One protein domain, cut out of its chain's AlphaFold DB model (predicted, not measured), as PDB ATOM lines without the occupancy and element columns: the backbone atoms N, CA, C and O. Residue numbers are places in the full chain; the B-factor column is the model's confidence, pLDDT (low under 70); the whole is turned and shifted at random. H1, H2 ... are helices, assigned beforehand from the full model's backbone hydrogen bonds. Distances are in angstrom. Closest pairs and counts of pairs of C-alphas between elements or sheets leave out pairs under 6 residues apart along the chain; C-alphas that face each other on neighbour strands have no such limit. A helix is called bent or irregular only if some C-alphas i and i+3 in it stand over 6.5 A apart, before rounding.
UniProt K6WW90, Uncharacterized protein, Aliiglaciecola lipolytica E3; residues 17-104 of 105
ATOM      1  N   TYR A  17      13.245 -60.161 -50.434       89.56
ATOM      2  CA  TYR A  17      12.431 -59.290 -49.583       89.56
ATOM      3  C   TYR A  17      13.006 -57.869 -49.504       89.56
ATOM      4  O   TYR A  17      12.256 -56.903 -49.644       89.56
ATOM      5  N   LEU A  18      14.320 -57.723 -49.309       91.12
ATOM      6  CA  LEU A  18      14.979 -56.417 -49.257       91.12
ATOM      7  C   LEU A  18      14.863 -55.660 -50.586       91.12
ATOM      8  O   LEU A  18      14.554 -54.470 -50.578       91.12
ATOM      9  N   GLU A  19      15.054 -56.343 -51.715       92.44
ATOM     10  CA  GLU A  19      14.885 -55.778 -53.059       92.44
ATOM     11  C   GLU A  19      13.443 -55.330 -53.308       92.44
ATOM     12  O   GLU A  19      13.207 -54.208 -53.768       92.44
ATOM     13  N   HIS A  20      12.470 -56.175 -52.954       90.88
ATOM     14  CA  HIS A  20      11.052 -55.841 -53.047       90.88
ATOM     15  C   HIS A  20      10.714 -54.631 -52.169       90.88
ATOM     16  O   HIS A  20      10.095 -53.679 -52.638       90.88
ATOM     17  N   LYS A  21      11.179 -54.619 -50.915       90.12
ATOM     18  CA  LYS A  21      10.976 -53.507 -49.981       90.12
ATOM     19  C   LYS A  21      11.590 -52.210 -50.503       90.12
ATOM     20  O   LYS A  21      10.936 -51.175 -50.454       90.12
ATOM     21  N   ALA A  22      12.816 -52.253 -51.021       91.75
ATOM     22  CA  ALA A  22      13.482 -51.081 -51.586       91.75
ATOM     23  C   ALA A  22      12.747 -50.553 -52.826       91.75
ATOM     24  O   ALA A  22      12.561 -49.344 -52.968       91.75
ATOM     25  N   SER A  23      12.285 -51.454 -53.695       92.88
ATOM     26  CA  SER A  23      11.492 -51.101 -54.878       92.88
ATOM     27  C   SER A  23      10.151 -50.477 -54.491       92.88
ATOM     28  O   SER A  23       9.745 -49.473 -55.073       92.88
ATOM     29  N   TRP A  24       9.491 -51.024 -53.468       88.88
ATOM     30  CA  TRP A  24       8.234 -50.501 -52.946       88.88
ATOM     31  C   TRP A  24       8.409 -49.114 -52.316       88.88
ATOM     32  O   TRP A  24       7.719 -48.178 -52.704       88.88
ATOM     33  N   GLU A  25       9.401 -48.931 -51.439       90.38
ATOM     34  CA  GLU A  25       9.748 -47.621 -50.865       90.38
ATOM     35  C   GLU A  25      10.093 -46.583 -51.942       90.38
ATOM     36  O   GLU A  25       9.718 -45.413 -51.829       90.38
ATOM     37  N   LYS A  26      10.771 -47.002 -53.020       94.06
ATOM     38  CA  LYS A  26      11.049 -46.137 -54.170       94.06
ATOM     39  C   LYS A  26       9.757 -45.699 -54.864       94.06
ATOM     40  O   LYS A  26       9.581 -44.502 -55.064       94.06
ATOM     41  N   MET A  27       8.849 -46.630 -55.166       92.31
ATOM     42  CA  MET A  27       7.555 -46.299 -55.778       92.31
ATOM     43  C   MET A  27       6.717 -45.362 -54.902       92.31
ATOM     44  O   MET A  27       6.129 -44.407 -55.404       92.31
ATOM     45  N   LEU A  28       6.684 -45.596 -53.587       92.62
ATOM     46  CA  LEU A  28       5.983 -44.731 -52.636       92.62
ATOM     47  C   LEU A  28       6.548 -43.306 -52.652       92.62
ATOM     48  O   LEU A  28       5.801 -42.330 -52.736       92.62
ATOM     49  N   LYS A  29       7.876 -43.170 -52.636       93.25
ATOM     50  CA  LYS A  29       8.523 -41.859 -52.725       93.25
ATOM     51  C   LYS A  29       8.250 -41.169 -54.064       93.25
ATOM     52  O   LYS A  29       7.985 -39.971 -54.084       93.25
ATOM     53  N   GLU A  30       8.287 -41.907 -55.171       94.81
ATOM     54  CA  GLU A  30       7.960 -41.377 -56.499       94.81
ATOM     55  C   GLU A  30       6.518 -40.863 -56.568       94.81
ATOM     56  O   GLU A  30       6.290 -39.777 -57.099       94.81
ATOM     57  N   ARG A  31       5.550 -41.576 -55.975       94.06
ATOM     58  CA  ARG A  31       4.163 -41.096 -55.866       94.06
ATOM     59  C   ARG A  31       4.088 -39.774 -55.105       94.06
ATOM     60  O   ARG A  31       3.430 -38.844 -55.568       94.06
ATOM     61  N   TYR A  32       4.769 -39.670 -53.964       95.19
ATOM     62  CA  TYR A  32       4.802 -38.418 -53.213       95.19
ATOM     63  C   TYR A  32       5.352 -37.262 -54.065       95.19
ATOM     64  O   TYR A  32       4.700 -36.226 -54.172       95.19
ATOM     65  N   GLU A  33       6.513 -37.442 -54.700       95.44
ATOM     66  CA  GLU A  33       7.158 -36.376 -55.481       95.44
ATOM     67  C   GLU A  33       6.341 -35.960 -56.712       95.44
ATOM     68  O   GLU A  33       6.277 -34.771 -57.024       95.44
ATOM     69  N   ASN A  34       5.715 -36.919 -57.398       95.25
ATOM     70  CA  ASN A  34       4.990 -36.662 -58.641       95.25
ATOM     71  C   ASN A  34       3.566 -36.135 -58.413       95.25
ATOM     72  O   ASN A  34       3.081 -35.332 -59.207       95.25
ATOM     73  N   GLU A  35       2.890 -36.583 -57.352       94.31
ATOM     74  CA  GLU A  35       1.465 -36.319 -57.129       94.31
ATOM     75  C   GLU A  35       1.235 -35.518 -55.842       94.31
ATOM     76  O   GLU A  35       0.819 -34.356 -55.884       94.31
ATOM     77  N   LEU A  36       1.551 -36.107 -54.686       95.00
ATOM     78  CA  LEU A  36       1.068 -35.606 -53.391       95.00
ATOM     79  C   LEU A  36       1.754 -34.317 -52.932       95.00
ATOM     80  O   LEU A  36       1.182 -33.546 -52.164       95.00
ATOM     81  N   LYS A  37       2.974 -34.064 -53.408       94.00
ATOM     82  CA  LYS A  37       3.713 -32.833 -53.127       94.00
ATOM     83  C   LYS A  37       3.018 -31.597 -53.693       94.00
ATOM     84  O   LYS A  37       3.023 -30.550 -53.053       94.00
ATOM     85  N   SER A  38       2.439 -31.706 -54.890       94.50
ATOM     86  CA  SER A  38       1.729 -30.594 -55.537       94.50
ATOM     87  C   SER A  38       0.241 -30.577 -55.191       94.50
ATOM     88  O   SER A  38      -0.354 -29.503 -55.105       94.50
ATOM     89  N   ASN A  39      -0.341 -31.750 -54.939       94.62
ATOM     90  CA  ASN A  39      -1.740 -31.905 -54.576       94.62
ATOM     91  C   ASN A  39      -1.889 -32.762 -53.306       94.62
ATOM     92  O   ASN A  39      -2.076 -33.977 -53.405       94.62
ATOM     93  N   PRO A  40      -1.806 -32.150 -52.109       95.69
ATOM     94  CA  PRO A  40      -1.974 -32.869 -50.854       95.69
ATOM     95  C   PRO A  40      -3.333 -33.580 -50.792       95.69
ATOM     96  O   PRO A  40      -4.352 -32.966 -51.130       95.69
ATOM     97  N   PRO A  41      -3.385 -34.841 -50.329       96.69
ATOM     98  CA  PRO A  41      -4.634 -35.584 -50.232       96.69
ATOM     99  C   PRO A  41      -5.571 -34.925 -49.218       96.69
ATOM    100  O   PRO A  41      -5.126 -34.340 -48.234       96.69
ATOM    101  N   GLU A  42      -6.879 -35.026 -49.419       97.25
ATOM    102  CA  GLU A  42      -7.853 -34.631 -48.396       97.25
ATOM    103  C   GLU A  42      -7.715 -35.507 -47.134       97.25
ATOM    104  O   GLU A  42      -7.200 -36.624 -47.192       97.25
ATOM    105  N   PRO A  43      -8.125 -35.025 -45.955       96.94
ATOM    106  CA  PRO A  43      -8.160 -35.878 -44.783       96.94
ATOM    107  C   PRO A  43      -9.300 -36.912 -44.898       96.94
ATOM    108  O   PRO A  43     -10.307 -36.651 -45.571       96.94
ATOM    109  N   PRO A  44      -9.202 -38.058 -44.198       96.56
ATOM    110  CA  PRO A  44     -10.170 -39.156 -44.287       96.56
ATOM    111  C   PRO A  44     -11.626 -38.728 -44.066       96.56
ATOM    112  O   PRO A  44     -12.508 -39.130 -44.821       96.56
ATOM    113  N   TRP A  45     -11.866 -37.841 -43.097       96.19
ATOM    114  CA  TRP A  45     -13.198 -37.329 -42.754       96.19
ATOM    115  C   TRP A  45     -13.800 -36.361 -43.778       96.19
ATOM    116  O   TRP A  45     -14.999 -36.110 -43.730       96.19
ATOM    117  N   LEU A  46     -12.996 -35.799 -44.687       97.25
ATOM    118  CA  LEU A  46     -13.513 -35.022 -45.818       97.25
ATOM    119  C   LEU A  46     -13.702 -35.901 -47.050       97.25
ATOM    120  O   LEU A  46     -14.692 -35.749 -47.761       97.25
ATOM    121  N   LYS A  47     -12.779 -36.838 -47.293       96.81
ATOM    122  CA  LYS A  47     -12.840 -37.713 -48.465       96.81
ATOM    123  C   LYS A  47     -13.964 -38.746 -48.381       96.81
ATOM    124  O   LYS A  47     -14.616 -39.031 -49.383       96.81
ATOM    125  N   PHE A  48     -14.156 -39.312 -47.194       96.50
ATOM    126  CA  PHE A  48     -15.094 -40.390 -46.900       96.50
ATOM    127  C   PHE A  48     -15.917 -40.027 -45.651       96.50
ATOM    128  O   PHE A  48     -15.755 -40.651 -44.601       96.50
ATOM    129  N   PRO A  49     -16.785 -38.999 -45.737       95.62
ATOM    130  CA  PRO A  49     -17.465 -38.426 -44.573       95.62
ATOM    131  C   PRO A  49     -18.458 -39.385 -43.902       95.62
ATOM    132  O   PRO A  49     -18.744 -39.236 -42.717       95.62
ATOM    133  N   ASP A  50     -18.957 -40.382 -44.636       95.69
ATOM    134  CA  ASP A  50     -19.950 -41.340 -44.138       95.69
ATOM    135  C   ASP A  50     -19.343 -42.457 -43.270       95.69
ATOM    136  O   ASP A  50     -20.075 -43.224 -42.644       95.69
ATOM    137  N   TYR A  51     -18.010 -42.563 -43.217       96.12
ATOM    138  CA  TYR A  51     -17.317 -43.653 -42.533       96.12
ATOM    139  C   TYR A  51     -16.653 -43.176 -41.242       96.12
ATOM    140  O   TYR A  51     -15.713 -42.378 -41.242       96.12
ATOM    141  N   HIS A  52     -17.101 -43.734 -40.117       95.75
ATOM    142  CA  HIS A  52     -16.480 -43.512 -38.813       95.75
ATOM    143  C   HIS A  52     -15.053 -44.109 -38.783       95.75
ATOM    144  O   HIS A  52     -14.827 -45.142 -39.411       95.75
ATOM    145  N   PRO A  53     -14.076 -43.544 -38.046       93.88
ATOM    146  CA  PRO A  53     -12.690 -44.044 -38.033       93.88
ATOM    147  C   PRO A  53     -12.532 -45.490 -37.547       93.88
ATOM    148  O   PRO A  53     -11.535 -46.144 -37.836       93.88
ATOM    149  N   THR A  54     -13.513 -46.015 -36.812       93.81
ATOM    150  CA  THR A  54     -13.520 -47.410 -36.338       93.81
ATOM    151  C   THR A  54     -14.135 -48.393 -37.333       93.81
ATOM    152  O   THR A  54     -14.185 -49.587 -37.038       93.81
ATOM    153  N   ASP A  55     -14.653 -47.909 -38.463       96.25
ATOM    154  CA  ASP A  55     -15.308 -48.739 -39.468       96.25
ATOM    155  C   ASP A  55     -14.318 -49.718 -40.121       96.25
ATOM    156  O   ASP A  55     -13.133 -49.422 -40.305       96.25
ATOM    157  N   MET A  56     -14.813 -50.902 -40.490       95.56
ATOM    158  CA  MET A  56     -14.040 -51.916 -41.206       95.56
ATOM    159  C   MET A  56     -13.559 -51.417 -42.572       95.56
ATOM    160  O   MET A  56     -12.527 -51.882 -43.049       95.56
ATOM    161  N   PHE A  57     -14.244 -50.429 -43.155       96.50
ATOM    162  CA  PHE A  57     -13.830 -49.729 -44.369       96.50
ATOM    163  C   PHE A  57     -12.360 -49.276 -44.340       96.50
ATOM    164  O   PHE A  57     -11.672 -49.357 -45.352       96.50
ATOM    165  N   TRP A  58     -11.849 -48.858 -43.178       96.19
ATOM    166  CA  TRP A  58     -10.469 -48.379 -43.026       96.19
ATOM    167  C   TRP A  58      -9.423 -49.483 -42.880       96.19
ATOM    168  O   TRP A  58      -8.229 -49.202 -42.907       96.19
ATOM    169  N   ARG A  59      -9.863 -50.728 -42.690       94.06
ATOM    170  CA  ARG A  59      -8.993 -51.890 -42.461       94.06
ATOM    171  C   ARG A  59      -8.855 -52.787 -43.683       94.06
ATOM    172  O   ARG A  59      -8.138 -53.776 -43.599       94.06
ATOM    173  N   MET A  60      -9.612 -52.511 -44.744       91.19
ATOM    174  CA  MET A  60      -9.548 -53.278 -45.980       91.19
ATOM    175  C   MET A  60     -10.058 -52.497 -47.190       91.19
ATOM    176  O   MET A  60     -11.017 -51.725 -47.110       91.19
ATOM    177  N   GLY A  61      -9.471 -52.789 -48.348       93.94
ATOM    178  CA  GLY A  61      -9.898 -52.234 -49.627       93.94
ATOM    179  C   GLY A  61      -9.715 -50.721 -49.681       93.94
ATOM    180  O   GLY A  61      -8.750 -50.182 -49.156       93.94
ATOM    181  N   LYS A  62     -10.673 -50.013 -50.288       95.19
ATOM    182  CA  LYS A  62     -10.490 -48.602 -50.669       95.19
ATOM    183  C   LYS A  62     -10.144 -47.659 -49.513       95.19
ATOM    184  O   LYS A  62      -9.448 -46.674 -49.749       95.19
ATOM    185  N   GLY A  63     -10.664 -47.898 -48.309       96.44
ATOM    186  CA  GLY A  63     -10.358 -47.044 -47.161       96.44
ATOM    187  C   GLY A  63      -8.936 -47.267 -46.656       96.44
ATOM    188  O   GLY A  63      -8.217 -46.296 -46.427       96.44
ATOM    189  N   GLU A  64      -8.510 -48.527 -46.555       96.38
ATOM    190  CA  GLU A  64      -7.121 -48.881 -46.239       96.38
ATOM    191  C   GLU A  64      -6.162 -48.333 -47.301       96.38
ATOM    192  O   GLU A  64      -5.230 -47.610 -46.949       96.38
ATOM    193  N   ASP A  65      -6.444 -48.582 -48.584       95.12
ATOM    194  CA  ASP A  65      -5.644 -48.079 -49.707       95.12
ATOM    195  C   ASP A  65      -5.471 -46.556 -49.604       95.12
ATOM    196  O   ASP A  65      -4.380 -46.019 -49.780       95.12
ATOM    197  N   TYR A  66      -6.538 -45.827 -49.257       96.50
ATOM    198  CA  TYR A  66      -6.469 -44.379 -49.092       96.50
ATOM    199  C   TYR A  66      -5.605 -43.943 -47.902       96.50
ATOM    200  O   TYR A  66      -4.805 -43.007 -48.024       96.50
ATOM    201  N   LEU A  67      -5.756 -44.605 -46.751       95.25
ATOM    202  CA  LEU A  67      -4.971 -44.295 -45.556       95.25
ATOM    203  C   LEU A  67      -3.489 -44.605 -45.751       95.25
ATOM    204  O   LEU A  67      -2.659 -43.824 -45.297       95.25
ATOM    205  N   VAL A  68      -3.153 -45.707 -46.416       92.50
ATOM    206  CA  VAL A  68      -1.766 -46.148 -46.590       92.50
ATOM    207  C   VAL A  68      -1.094 -45.404 -47.745       92.50
ATOM    208  O   VAL A  68      -0.048 -44.783 -47.543       92.50
ATOM    209  N   ASP A  69      -1.708 -45.393 -48.930       92.19
ATOM    210  CA  ASP A  69      -1.041 -44.952 -50.162       92.19
ATOM    211  C   ASP A  69      -1.141 -43.448 -50.424       92.19
ATOM    212  O   ASP A  69      -0.396 -42.922 -51.251       92.19
ATOM    213  N   TYR A  70      -2.047 -42.739 -49.744       94.75
ATOM    214  CA  TYR A  70      -2.249 -41.304 -49.954       94.75
ATOM    215  C   TYR A  70      -2.051 -40.524 -48.665       94.75
ATOM    216  O   TYR A  70      -1.081 -39.775 -48.541       94.75
ATOM    217  N   PHE A  71      -2.954 -40.689 -47.698       95.94
ATOM    218  CA  PHE A  71      -2.950 -39.864 -46.493       95.94
ATOM    219  C   PHE A  71      -1.700 -40.116 -45.642       95.94
ATOM    220  O   PHE A  71      -0.918 -39.198 -45.397       95.94
ATOM    221  N   GLY A  72      -1.442 -41.367 -45.268       94.88
ATOM    222  CA  GLY A  72      -0.254 -41.753 -44.513       94.88
ATOM    223  C   GLY A  72       1.033 -41.532 -45.297       94.88
ATOM    224  O   GLY A  72       2.015 -41.043 -44.741       94.88
ATOM    225  N   LEU A  73       1.013 -41.789 -46.607       94.81
ATOM    226  CA  LEU A  73       2.151 -41.520 -47.478       94.81
ATOM    227  C   LEU A  73       2.561 -40.041 -47.478       94.81
ATOM    228  O   LEU A  73       3.749 -39.723 -47.392       94.81
ATOM    229  N   TYR A  74       1.584 -39.135 -47.548       96.19
ATOM    230  CA  TYR A  74       1.837 -37.702 -47.459       96.19
ATOM    231  C   TYR A  74       2.478 -37.341 -46.116       96.19
ATOM    232  O   TYR A  74       3.487 -36.646 -46.092       96.19
ATOM    233  N   PHE A  75       1.970 -37.879 -45.004       94.94
ATOM    234  CA  PHE A  75       2.543 -37.642 -43.674       94.94
ATOM    235  C   PHE A  75       3.948 -38.226 -43.492       94.94
ATOM    236  O   PHE A  75       4.764 -37.636 -42.784       94.94
ATOM    237  N   LYS A  76       4.261 -39.324 -44.187       94.06
ATOM    238  CA  LYS A  76       5.585 -39.956 -44.172       94.06
ATOM    239  C   LYS A  76       6.666 -39.107 -44.851       94.06
ATOM    240  O   LYS A  76       7.799 -39.083 -44.369       94.06
ATOM    241  N   TYR A  77       6.357 -38.448 -45.971       94.62
ATOM    242  CA  TYR A  77       7.366 -37.763 -46.797       94.62
ATOM    243  C   TYR A  77       7.273 -36.235 -46.802       94.62
ATOM    244  O   TYR A  77       8.270 -35.576 -47.116       94.62
ATOM    245  N   ALA A  78       6.123 -35.652 -46.462       95.25
ATOM    246  CA  ALA A  78       5.969 -34.206 -46.479       95.25
ATOM    247  C   ALA A  78       6.848 -33.523 -45.419       95.25
ATOM    248  O   ALA A  78       6.982 -34.009 -44.289       95.25
ATOM    249  N   PRO A  79       7.451 -32.366 -45.741       94.75
ATOM    250  CA  PRO A  79       8.233 -31.625 -44.770       94.75
ATOM    251  C   PRO A  79       7.328 -31.077 -43.660       94.75
ATOM    252  O   PRO A  79       6.152 -30.766 -43.857       94.75
ATOM    253  N   LYS A  80       7.906 -30.879 -42.471       93.56
ATOM    254  CA  LYS A  80       7.172 -30.398 -41.287       93.56
ATOM    255  C   LYS A  80       6.456 -29.058 -41.513       93.56
ATOM    256  O   LYS A  80       5.442 -28.801 -40.870       93.56
ATOM    257  N   THR A  81       6.975 -28.206 -42.398       94.38
ATOM    258  CA  THR A  81       6.344 -26.934 -42.790       94.38
ATOM    259  C   THR A  81       5.011 -27.158 -43.493       94.38
ATOM    260  O   THR A  81       4.019 -26.525 -43.132       94.38
ATOM    261  N   ASP A  82       4.973 -28.102 -44.429       95.12
ATOM    262  CA  ASP A  82       3.797 -28.399 -45.243       95.12
ATOM    263  C   ASP A  82       2.763 -29.135 -44.396       95.12
ATOM    264  O   ASP A  82       1.592 -28.770 -44.403       95.12
ATOM    265  N   LEU A  83       3.210 -30.067 -43.545       95.19
ATOM    266  CA  LEU A  83       2.347 -30.707 -42.552       95.19
ATOM    267  C   LEU A  83       1.731 -29.694 -41.586       95.19
ATOM    268  O   LEU A  83       0.557 -29.809 -41.243       95.19
ATOM    269  N   LYS A  84       2.477 -28.671 -41.155       95.31
ATOM    270  CA  LYS A  84       1.921 -27.614 -40.299       95.31
ATOM    271  C   LYS A  84       0.821 -26.834 -41.024       95.31
ATOM    272  O   LYS A  84      -0.238 -26.617 -40.440       95.31
ATOM    273  N   ALA A  85       1.051 -26.439 -42.277       96.00
ATOM    274  CA  ALA A  85       0.048 -25.745 -43.086       96.00
ATOM    275  C   ALA A  85      -1.182 -26.631 -43.356       96.00
ATOM    276  O   ALA A  85      -2.318 -26.171 -43.254       96.00
ATOM    277  N   TYR A  86      -0.962 -27.920 -43.619       96.75
ATOM    278  CA  TYR A  86      -2.010 -28.915 -43.818       96.75
ATOM    279  C   TYR A  86      -2.920 -29.039 -42.592       96.75
ATOM    280  O   TYR A  86      -4.136 -28.908 -42.713       96.75
ATOM    281  N   LYS A  87      -2.336 -29.208 -41.397       95.75
ATOM    282  CA  LYS A  87      -3.078 -29.315 -40.127       95.75
ATOM    283  C   LYS A  87      -3.889 -28.053 -39.805       95.75
ATOM    284  O   LYS A  87      -4.935 -28.142 -39.175       95.75
ATOM    285  N   GLN A  88      -3.417 -26.880 -40.234       96.12
ATOM    286  CA  GLN A  88      -4.152 -25.617 -40.093       96.12
ATOM    287  C   GLN A  88      -5.316 -25.510 -41.082       96.12
ATOM    288  O   GLN A  88      -6.386 -25.032 -40.713       96.12
ATOM    289  N   LYS A  89      -5.116 -25.956 -42.327       96.75
ATOM    290  CA  LYS A  89      -6.156 -25.972 -43.364       96.75
ATOM    291  C   LYS A  89      -7.269 -26.968 -43.034       96.75
ATOM    292  O   LYS A  89      -8.438 -26.687 -43.284       96.75
ATOM    293  N   TYR A  90      -6.897 -28.117 -42.483       96.75
ATOM    294  CA  TYR A  90      -7.794 -29.218 -42.174       96.75
ATOM    295  C   TYR A  90      -7.721 -29.546 -40.679       96.75
ATOM    296  O   TYR A  90      -6.950 -30.422 -40.286       96.75
ATOM    297  N   PRO A  91      -8.485 -28.862 -39.814       95.75
ATOM    298  CA  PRO A  91      -8.570 -29.262 -38.414       95.75
ATOM    299  C   PRO A  91      -9.151 -30.679 -38.294       95.75
ATOM    300  O   PRO A  91      -9.980 -31.090 -39.112       95.75
ATOM    301  N   GLU A  92      -8.707 -31.421 -37.279       94.69
ATOM    302  CA  GLU A  92      -9.220 -32.766 -37.012       94.69
ATOM    303  C   GLU A  92     -10.722 -32.722 -36.736       94.69
ATOM    304  O   GLU A  92     -11.222 -31.876 -35.989       94.69
ATOM    305  N   HIS A  93     -11.448 -33.659 -37.336       94.88
ATOM    306  CA  HIS A  93     -12.836 -33.879 -36.972       94.88
ATOM    307  C   HIS A  93     -12.917 -34.462 -35.556       94.88
ATOM    308  O   HIS A  93     -12.042 -35.221 -35.148       94.88
ATOM    309  N   LYS A  94     -13.995 -34.161 -34.822       94.69
ATOM    310  CA  LYS A  94     -14.208 -34.612 -33.431       94.69
ATOM    311  C   LYS A  94     -14.032 -36.125 -33.228       94.69
ATOM    312  O   LYS A  94     -13.540 -36.548 -32.190       94.69
ATOM    313  N   ASP A  95     -14.404 -36.919 -34.228       95.12
ATOM    314  CA  ASP A  95     -14.333 -38.382 -34.164       95.12
ATOM    315  C   ASP A  95     -12.935 -38.902 -34.549       95.12
ATOM    316  O   ASP A  95     -12.590 -40.038 -34.253       95.12
ATOM    317  N   TRP A  96     -12.119 -38.051 -35.179       95.25
ATOM    318  CA  TRP A  96     -10.784 -38.334 -35.714       95.25
ATOM    319  C   TRP A  96      -9.664 -37.664 -34.902       95.25
ATOM    320  O   TRP A  96      -8.546 -37.507 -35.399       95.25
ATOM    321  N   LEU A  97      -9.944 -37.248 -33.666       95.19
ATOM    322  CA  LEU A  97      -8.945 -36.611 -32.809       95.19
ATOM    323  C   LEU A  97      -7.729 -37.525 -32.584       95.19
ATOM    324  O   LEU A  97      -7.870 -38.725 -32.351       95.19
ATOM    325  N   GLY A  98      -6.531 -36.941 -32.651       93.06
ATOM    326  CA  GLY A  98      -5.254 -37.645 -32.492       93.06
ATOM    327  C   GLY A  98      -4.747 -38.331 -33.766       93.06
ATOM    328  O   GLY A  98      -3.659 -38.909 -33.763       93.06
ATOM    329  N   THR A  99      -5.476 -38.244 -34.882       93.62
ATOM    330  CA  THR A  99      -5.044 -38.812 -36.170       93.62
ATOM    331  C   THR A  99      -3.689 -38.247 -36.599       93.62
ATOM    332  O   THR A  99      -2.781 -38.992 -36.954       93.62
ATOM    333  N   TYR A 100      -3.502 -36.935 -36.522       94.00
ATOM    334  CA  TYR A 100      -2.264 -36.279 -36.930       94.00
ATOM    335  C   TYR A 100      -1.059 -36.588 -36.054       94.00
ATOM    336  O   TYR A 100       0.067 -36.379 -36.511       94.00
ATOM    337  N   GLU A 101      -1.272 -37.003 -34.811       91.19
ATOM    338  CA  GLU A 101      -0.206 -37.478 -33.930       91.19
ATOM    339  C   GLU A 101       0.169 -38.915 -34.294       91.19
ATOM    340  O   GLU A 101       1.351 -39.217 -34.443       91.19
ATOM    341  N   ASN A 102      -0.829 -39.762 -34.562       90.19
ATOM    342  CA  ASN A 102      -0.623 -41.152 -34.969       90.19
ATOM    343  C   ASN A 102       0.170 -41.279 -36.277       90.19
ATOM    344  O   ASN A 102       1.038 -42.138 -36.378       90.19
ATOM    345  N   PHE A 103      -0.091 -40.413 -37.261       87.75
ATOM    346  CA  PHE A 103       0.611 -40.429 -38.552       87.75
ATOM    347  C   PHE A 103       1.941 -39.656 -38.562       87.75
ATOM    348  O   PHE A 103       2.659 -39.701 -39.556       87.75
ATOM    349  N   ALA A 104       2.273 -38.918 -37.498       77.50
ATOM    350  CA  ALA A 104       3.528 -38.165 -37.409       77.50
ATOM    351  C   ALA A 104       4.675 -38.939 -36.730       77.50
ATOM    352  O   ALA A 104       5.795 -38.418 -36.702       77.50
TER     353      ALA A 104
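This is residues 17 to 104 of the 105 residues of an uncharacterized protein of Aliiglaciecola lipolytica E3 (UniProt K6WW90). H4 forms the middle; the second half of the longer H1 meets it crosswise, and residues 17 to 27 of H1 stick out. H5 and the short H2, H3 and H6 lie around H4. The printed part has 88 residues, with six named helices, H1 to H6 in order along the chain, that hold 58 of them, and no named strand; its class is all helix, and it is compact, with a radius of gyration of the C-alphas of 13.5 A and spans of 40 by 31 by 20 A.

H1, residues 17 to 36, begins at C-alpha 17 (12.431, -59.290, -49.583) and measures 26.5 A. H2 is residues 44 to 47, H3 56 to 59, H4 62 to 77, 21.2 A, and H5 80 to 89, 14.2 A. H6, 99 to 102, ends at C-alpha 102 (-0.623, -41.152, -34.969). H4 is only just irregular: C-alphas 69 and 72 are 6.54 A apart.

H1 touches H4 with residues 28 to 36 alone, about perpendicular at 83 degrees; closest C-alphas Leu 36 and Tyr 74, 6.3 A. H3 touches H4 only at the corner, closest C-alphas Trp 58 and Glu 64, 4.7 A. H5 is close to H4 but not clearly touching, closest C-alphas Phe 75 and Leu 83, 7.0 A. Every O i to N i+4 pair is within hydrogen-bond range in H1 and H5, 9 of 12 in H4.

The farthest C-alphas, Glu 19 and Lys 94, are 41.0 A apart. The printed part has no cut and no long link; no printed residue is under 70 in pLDDT.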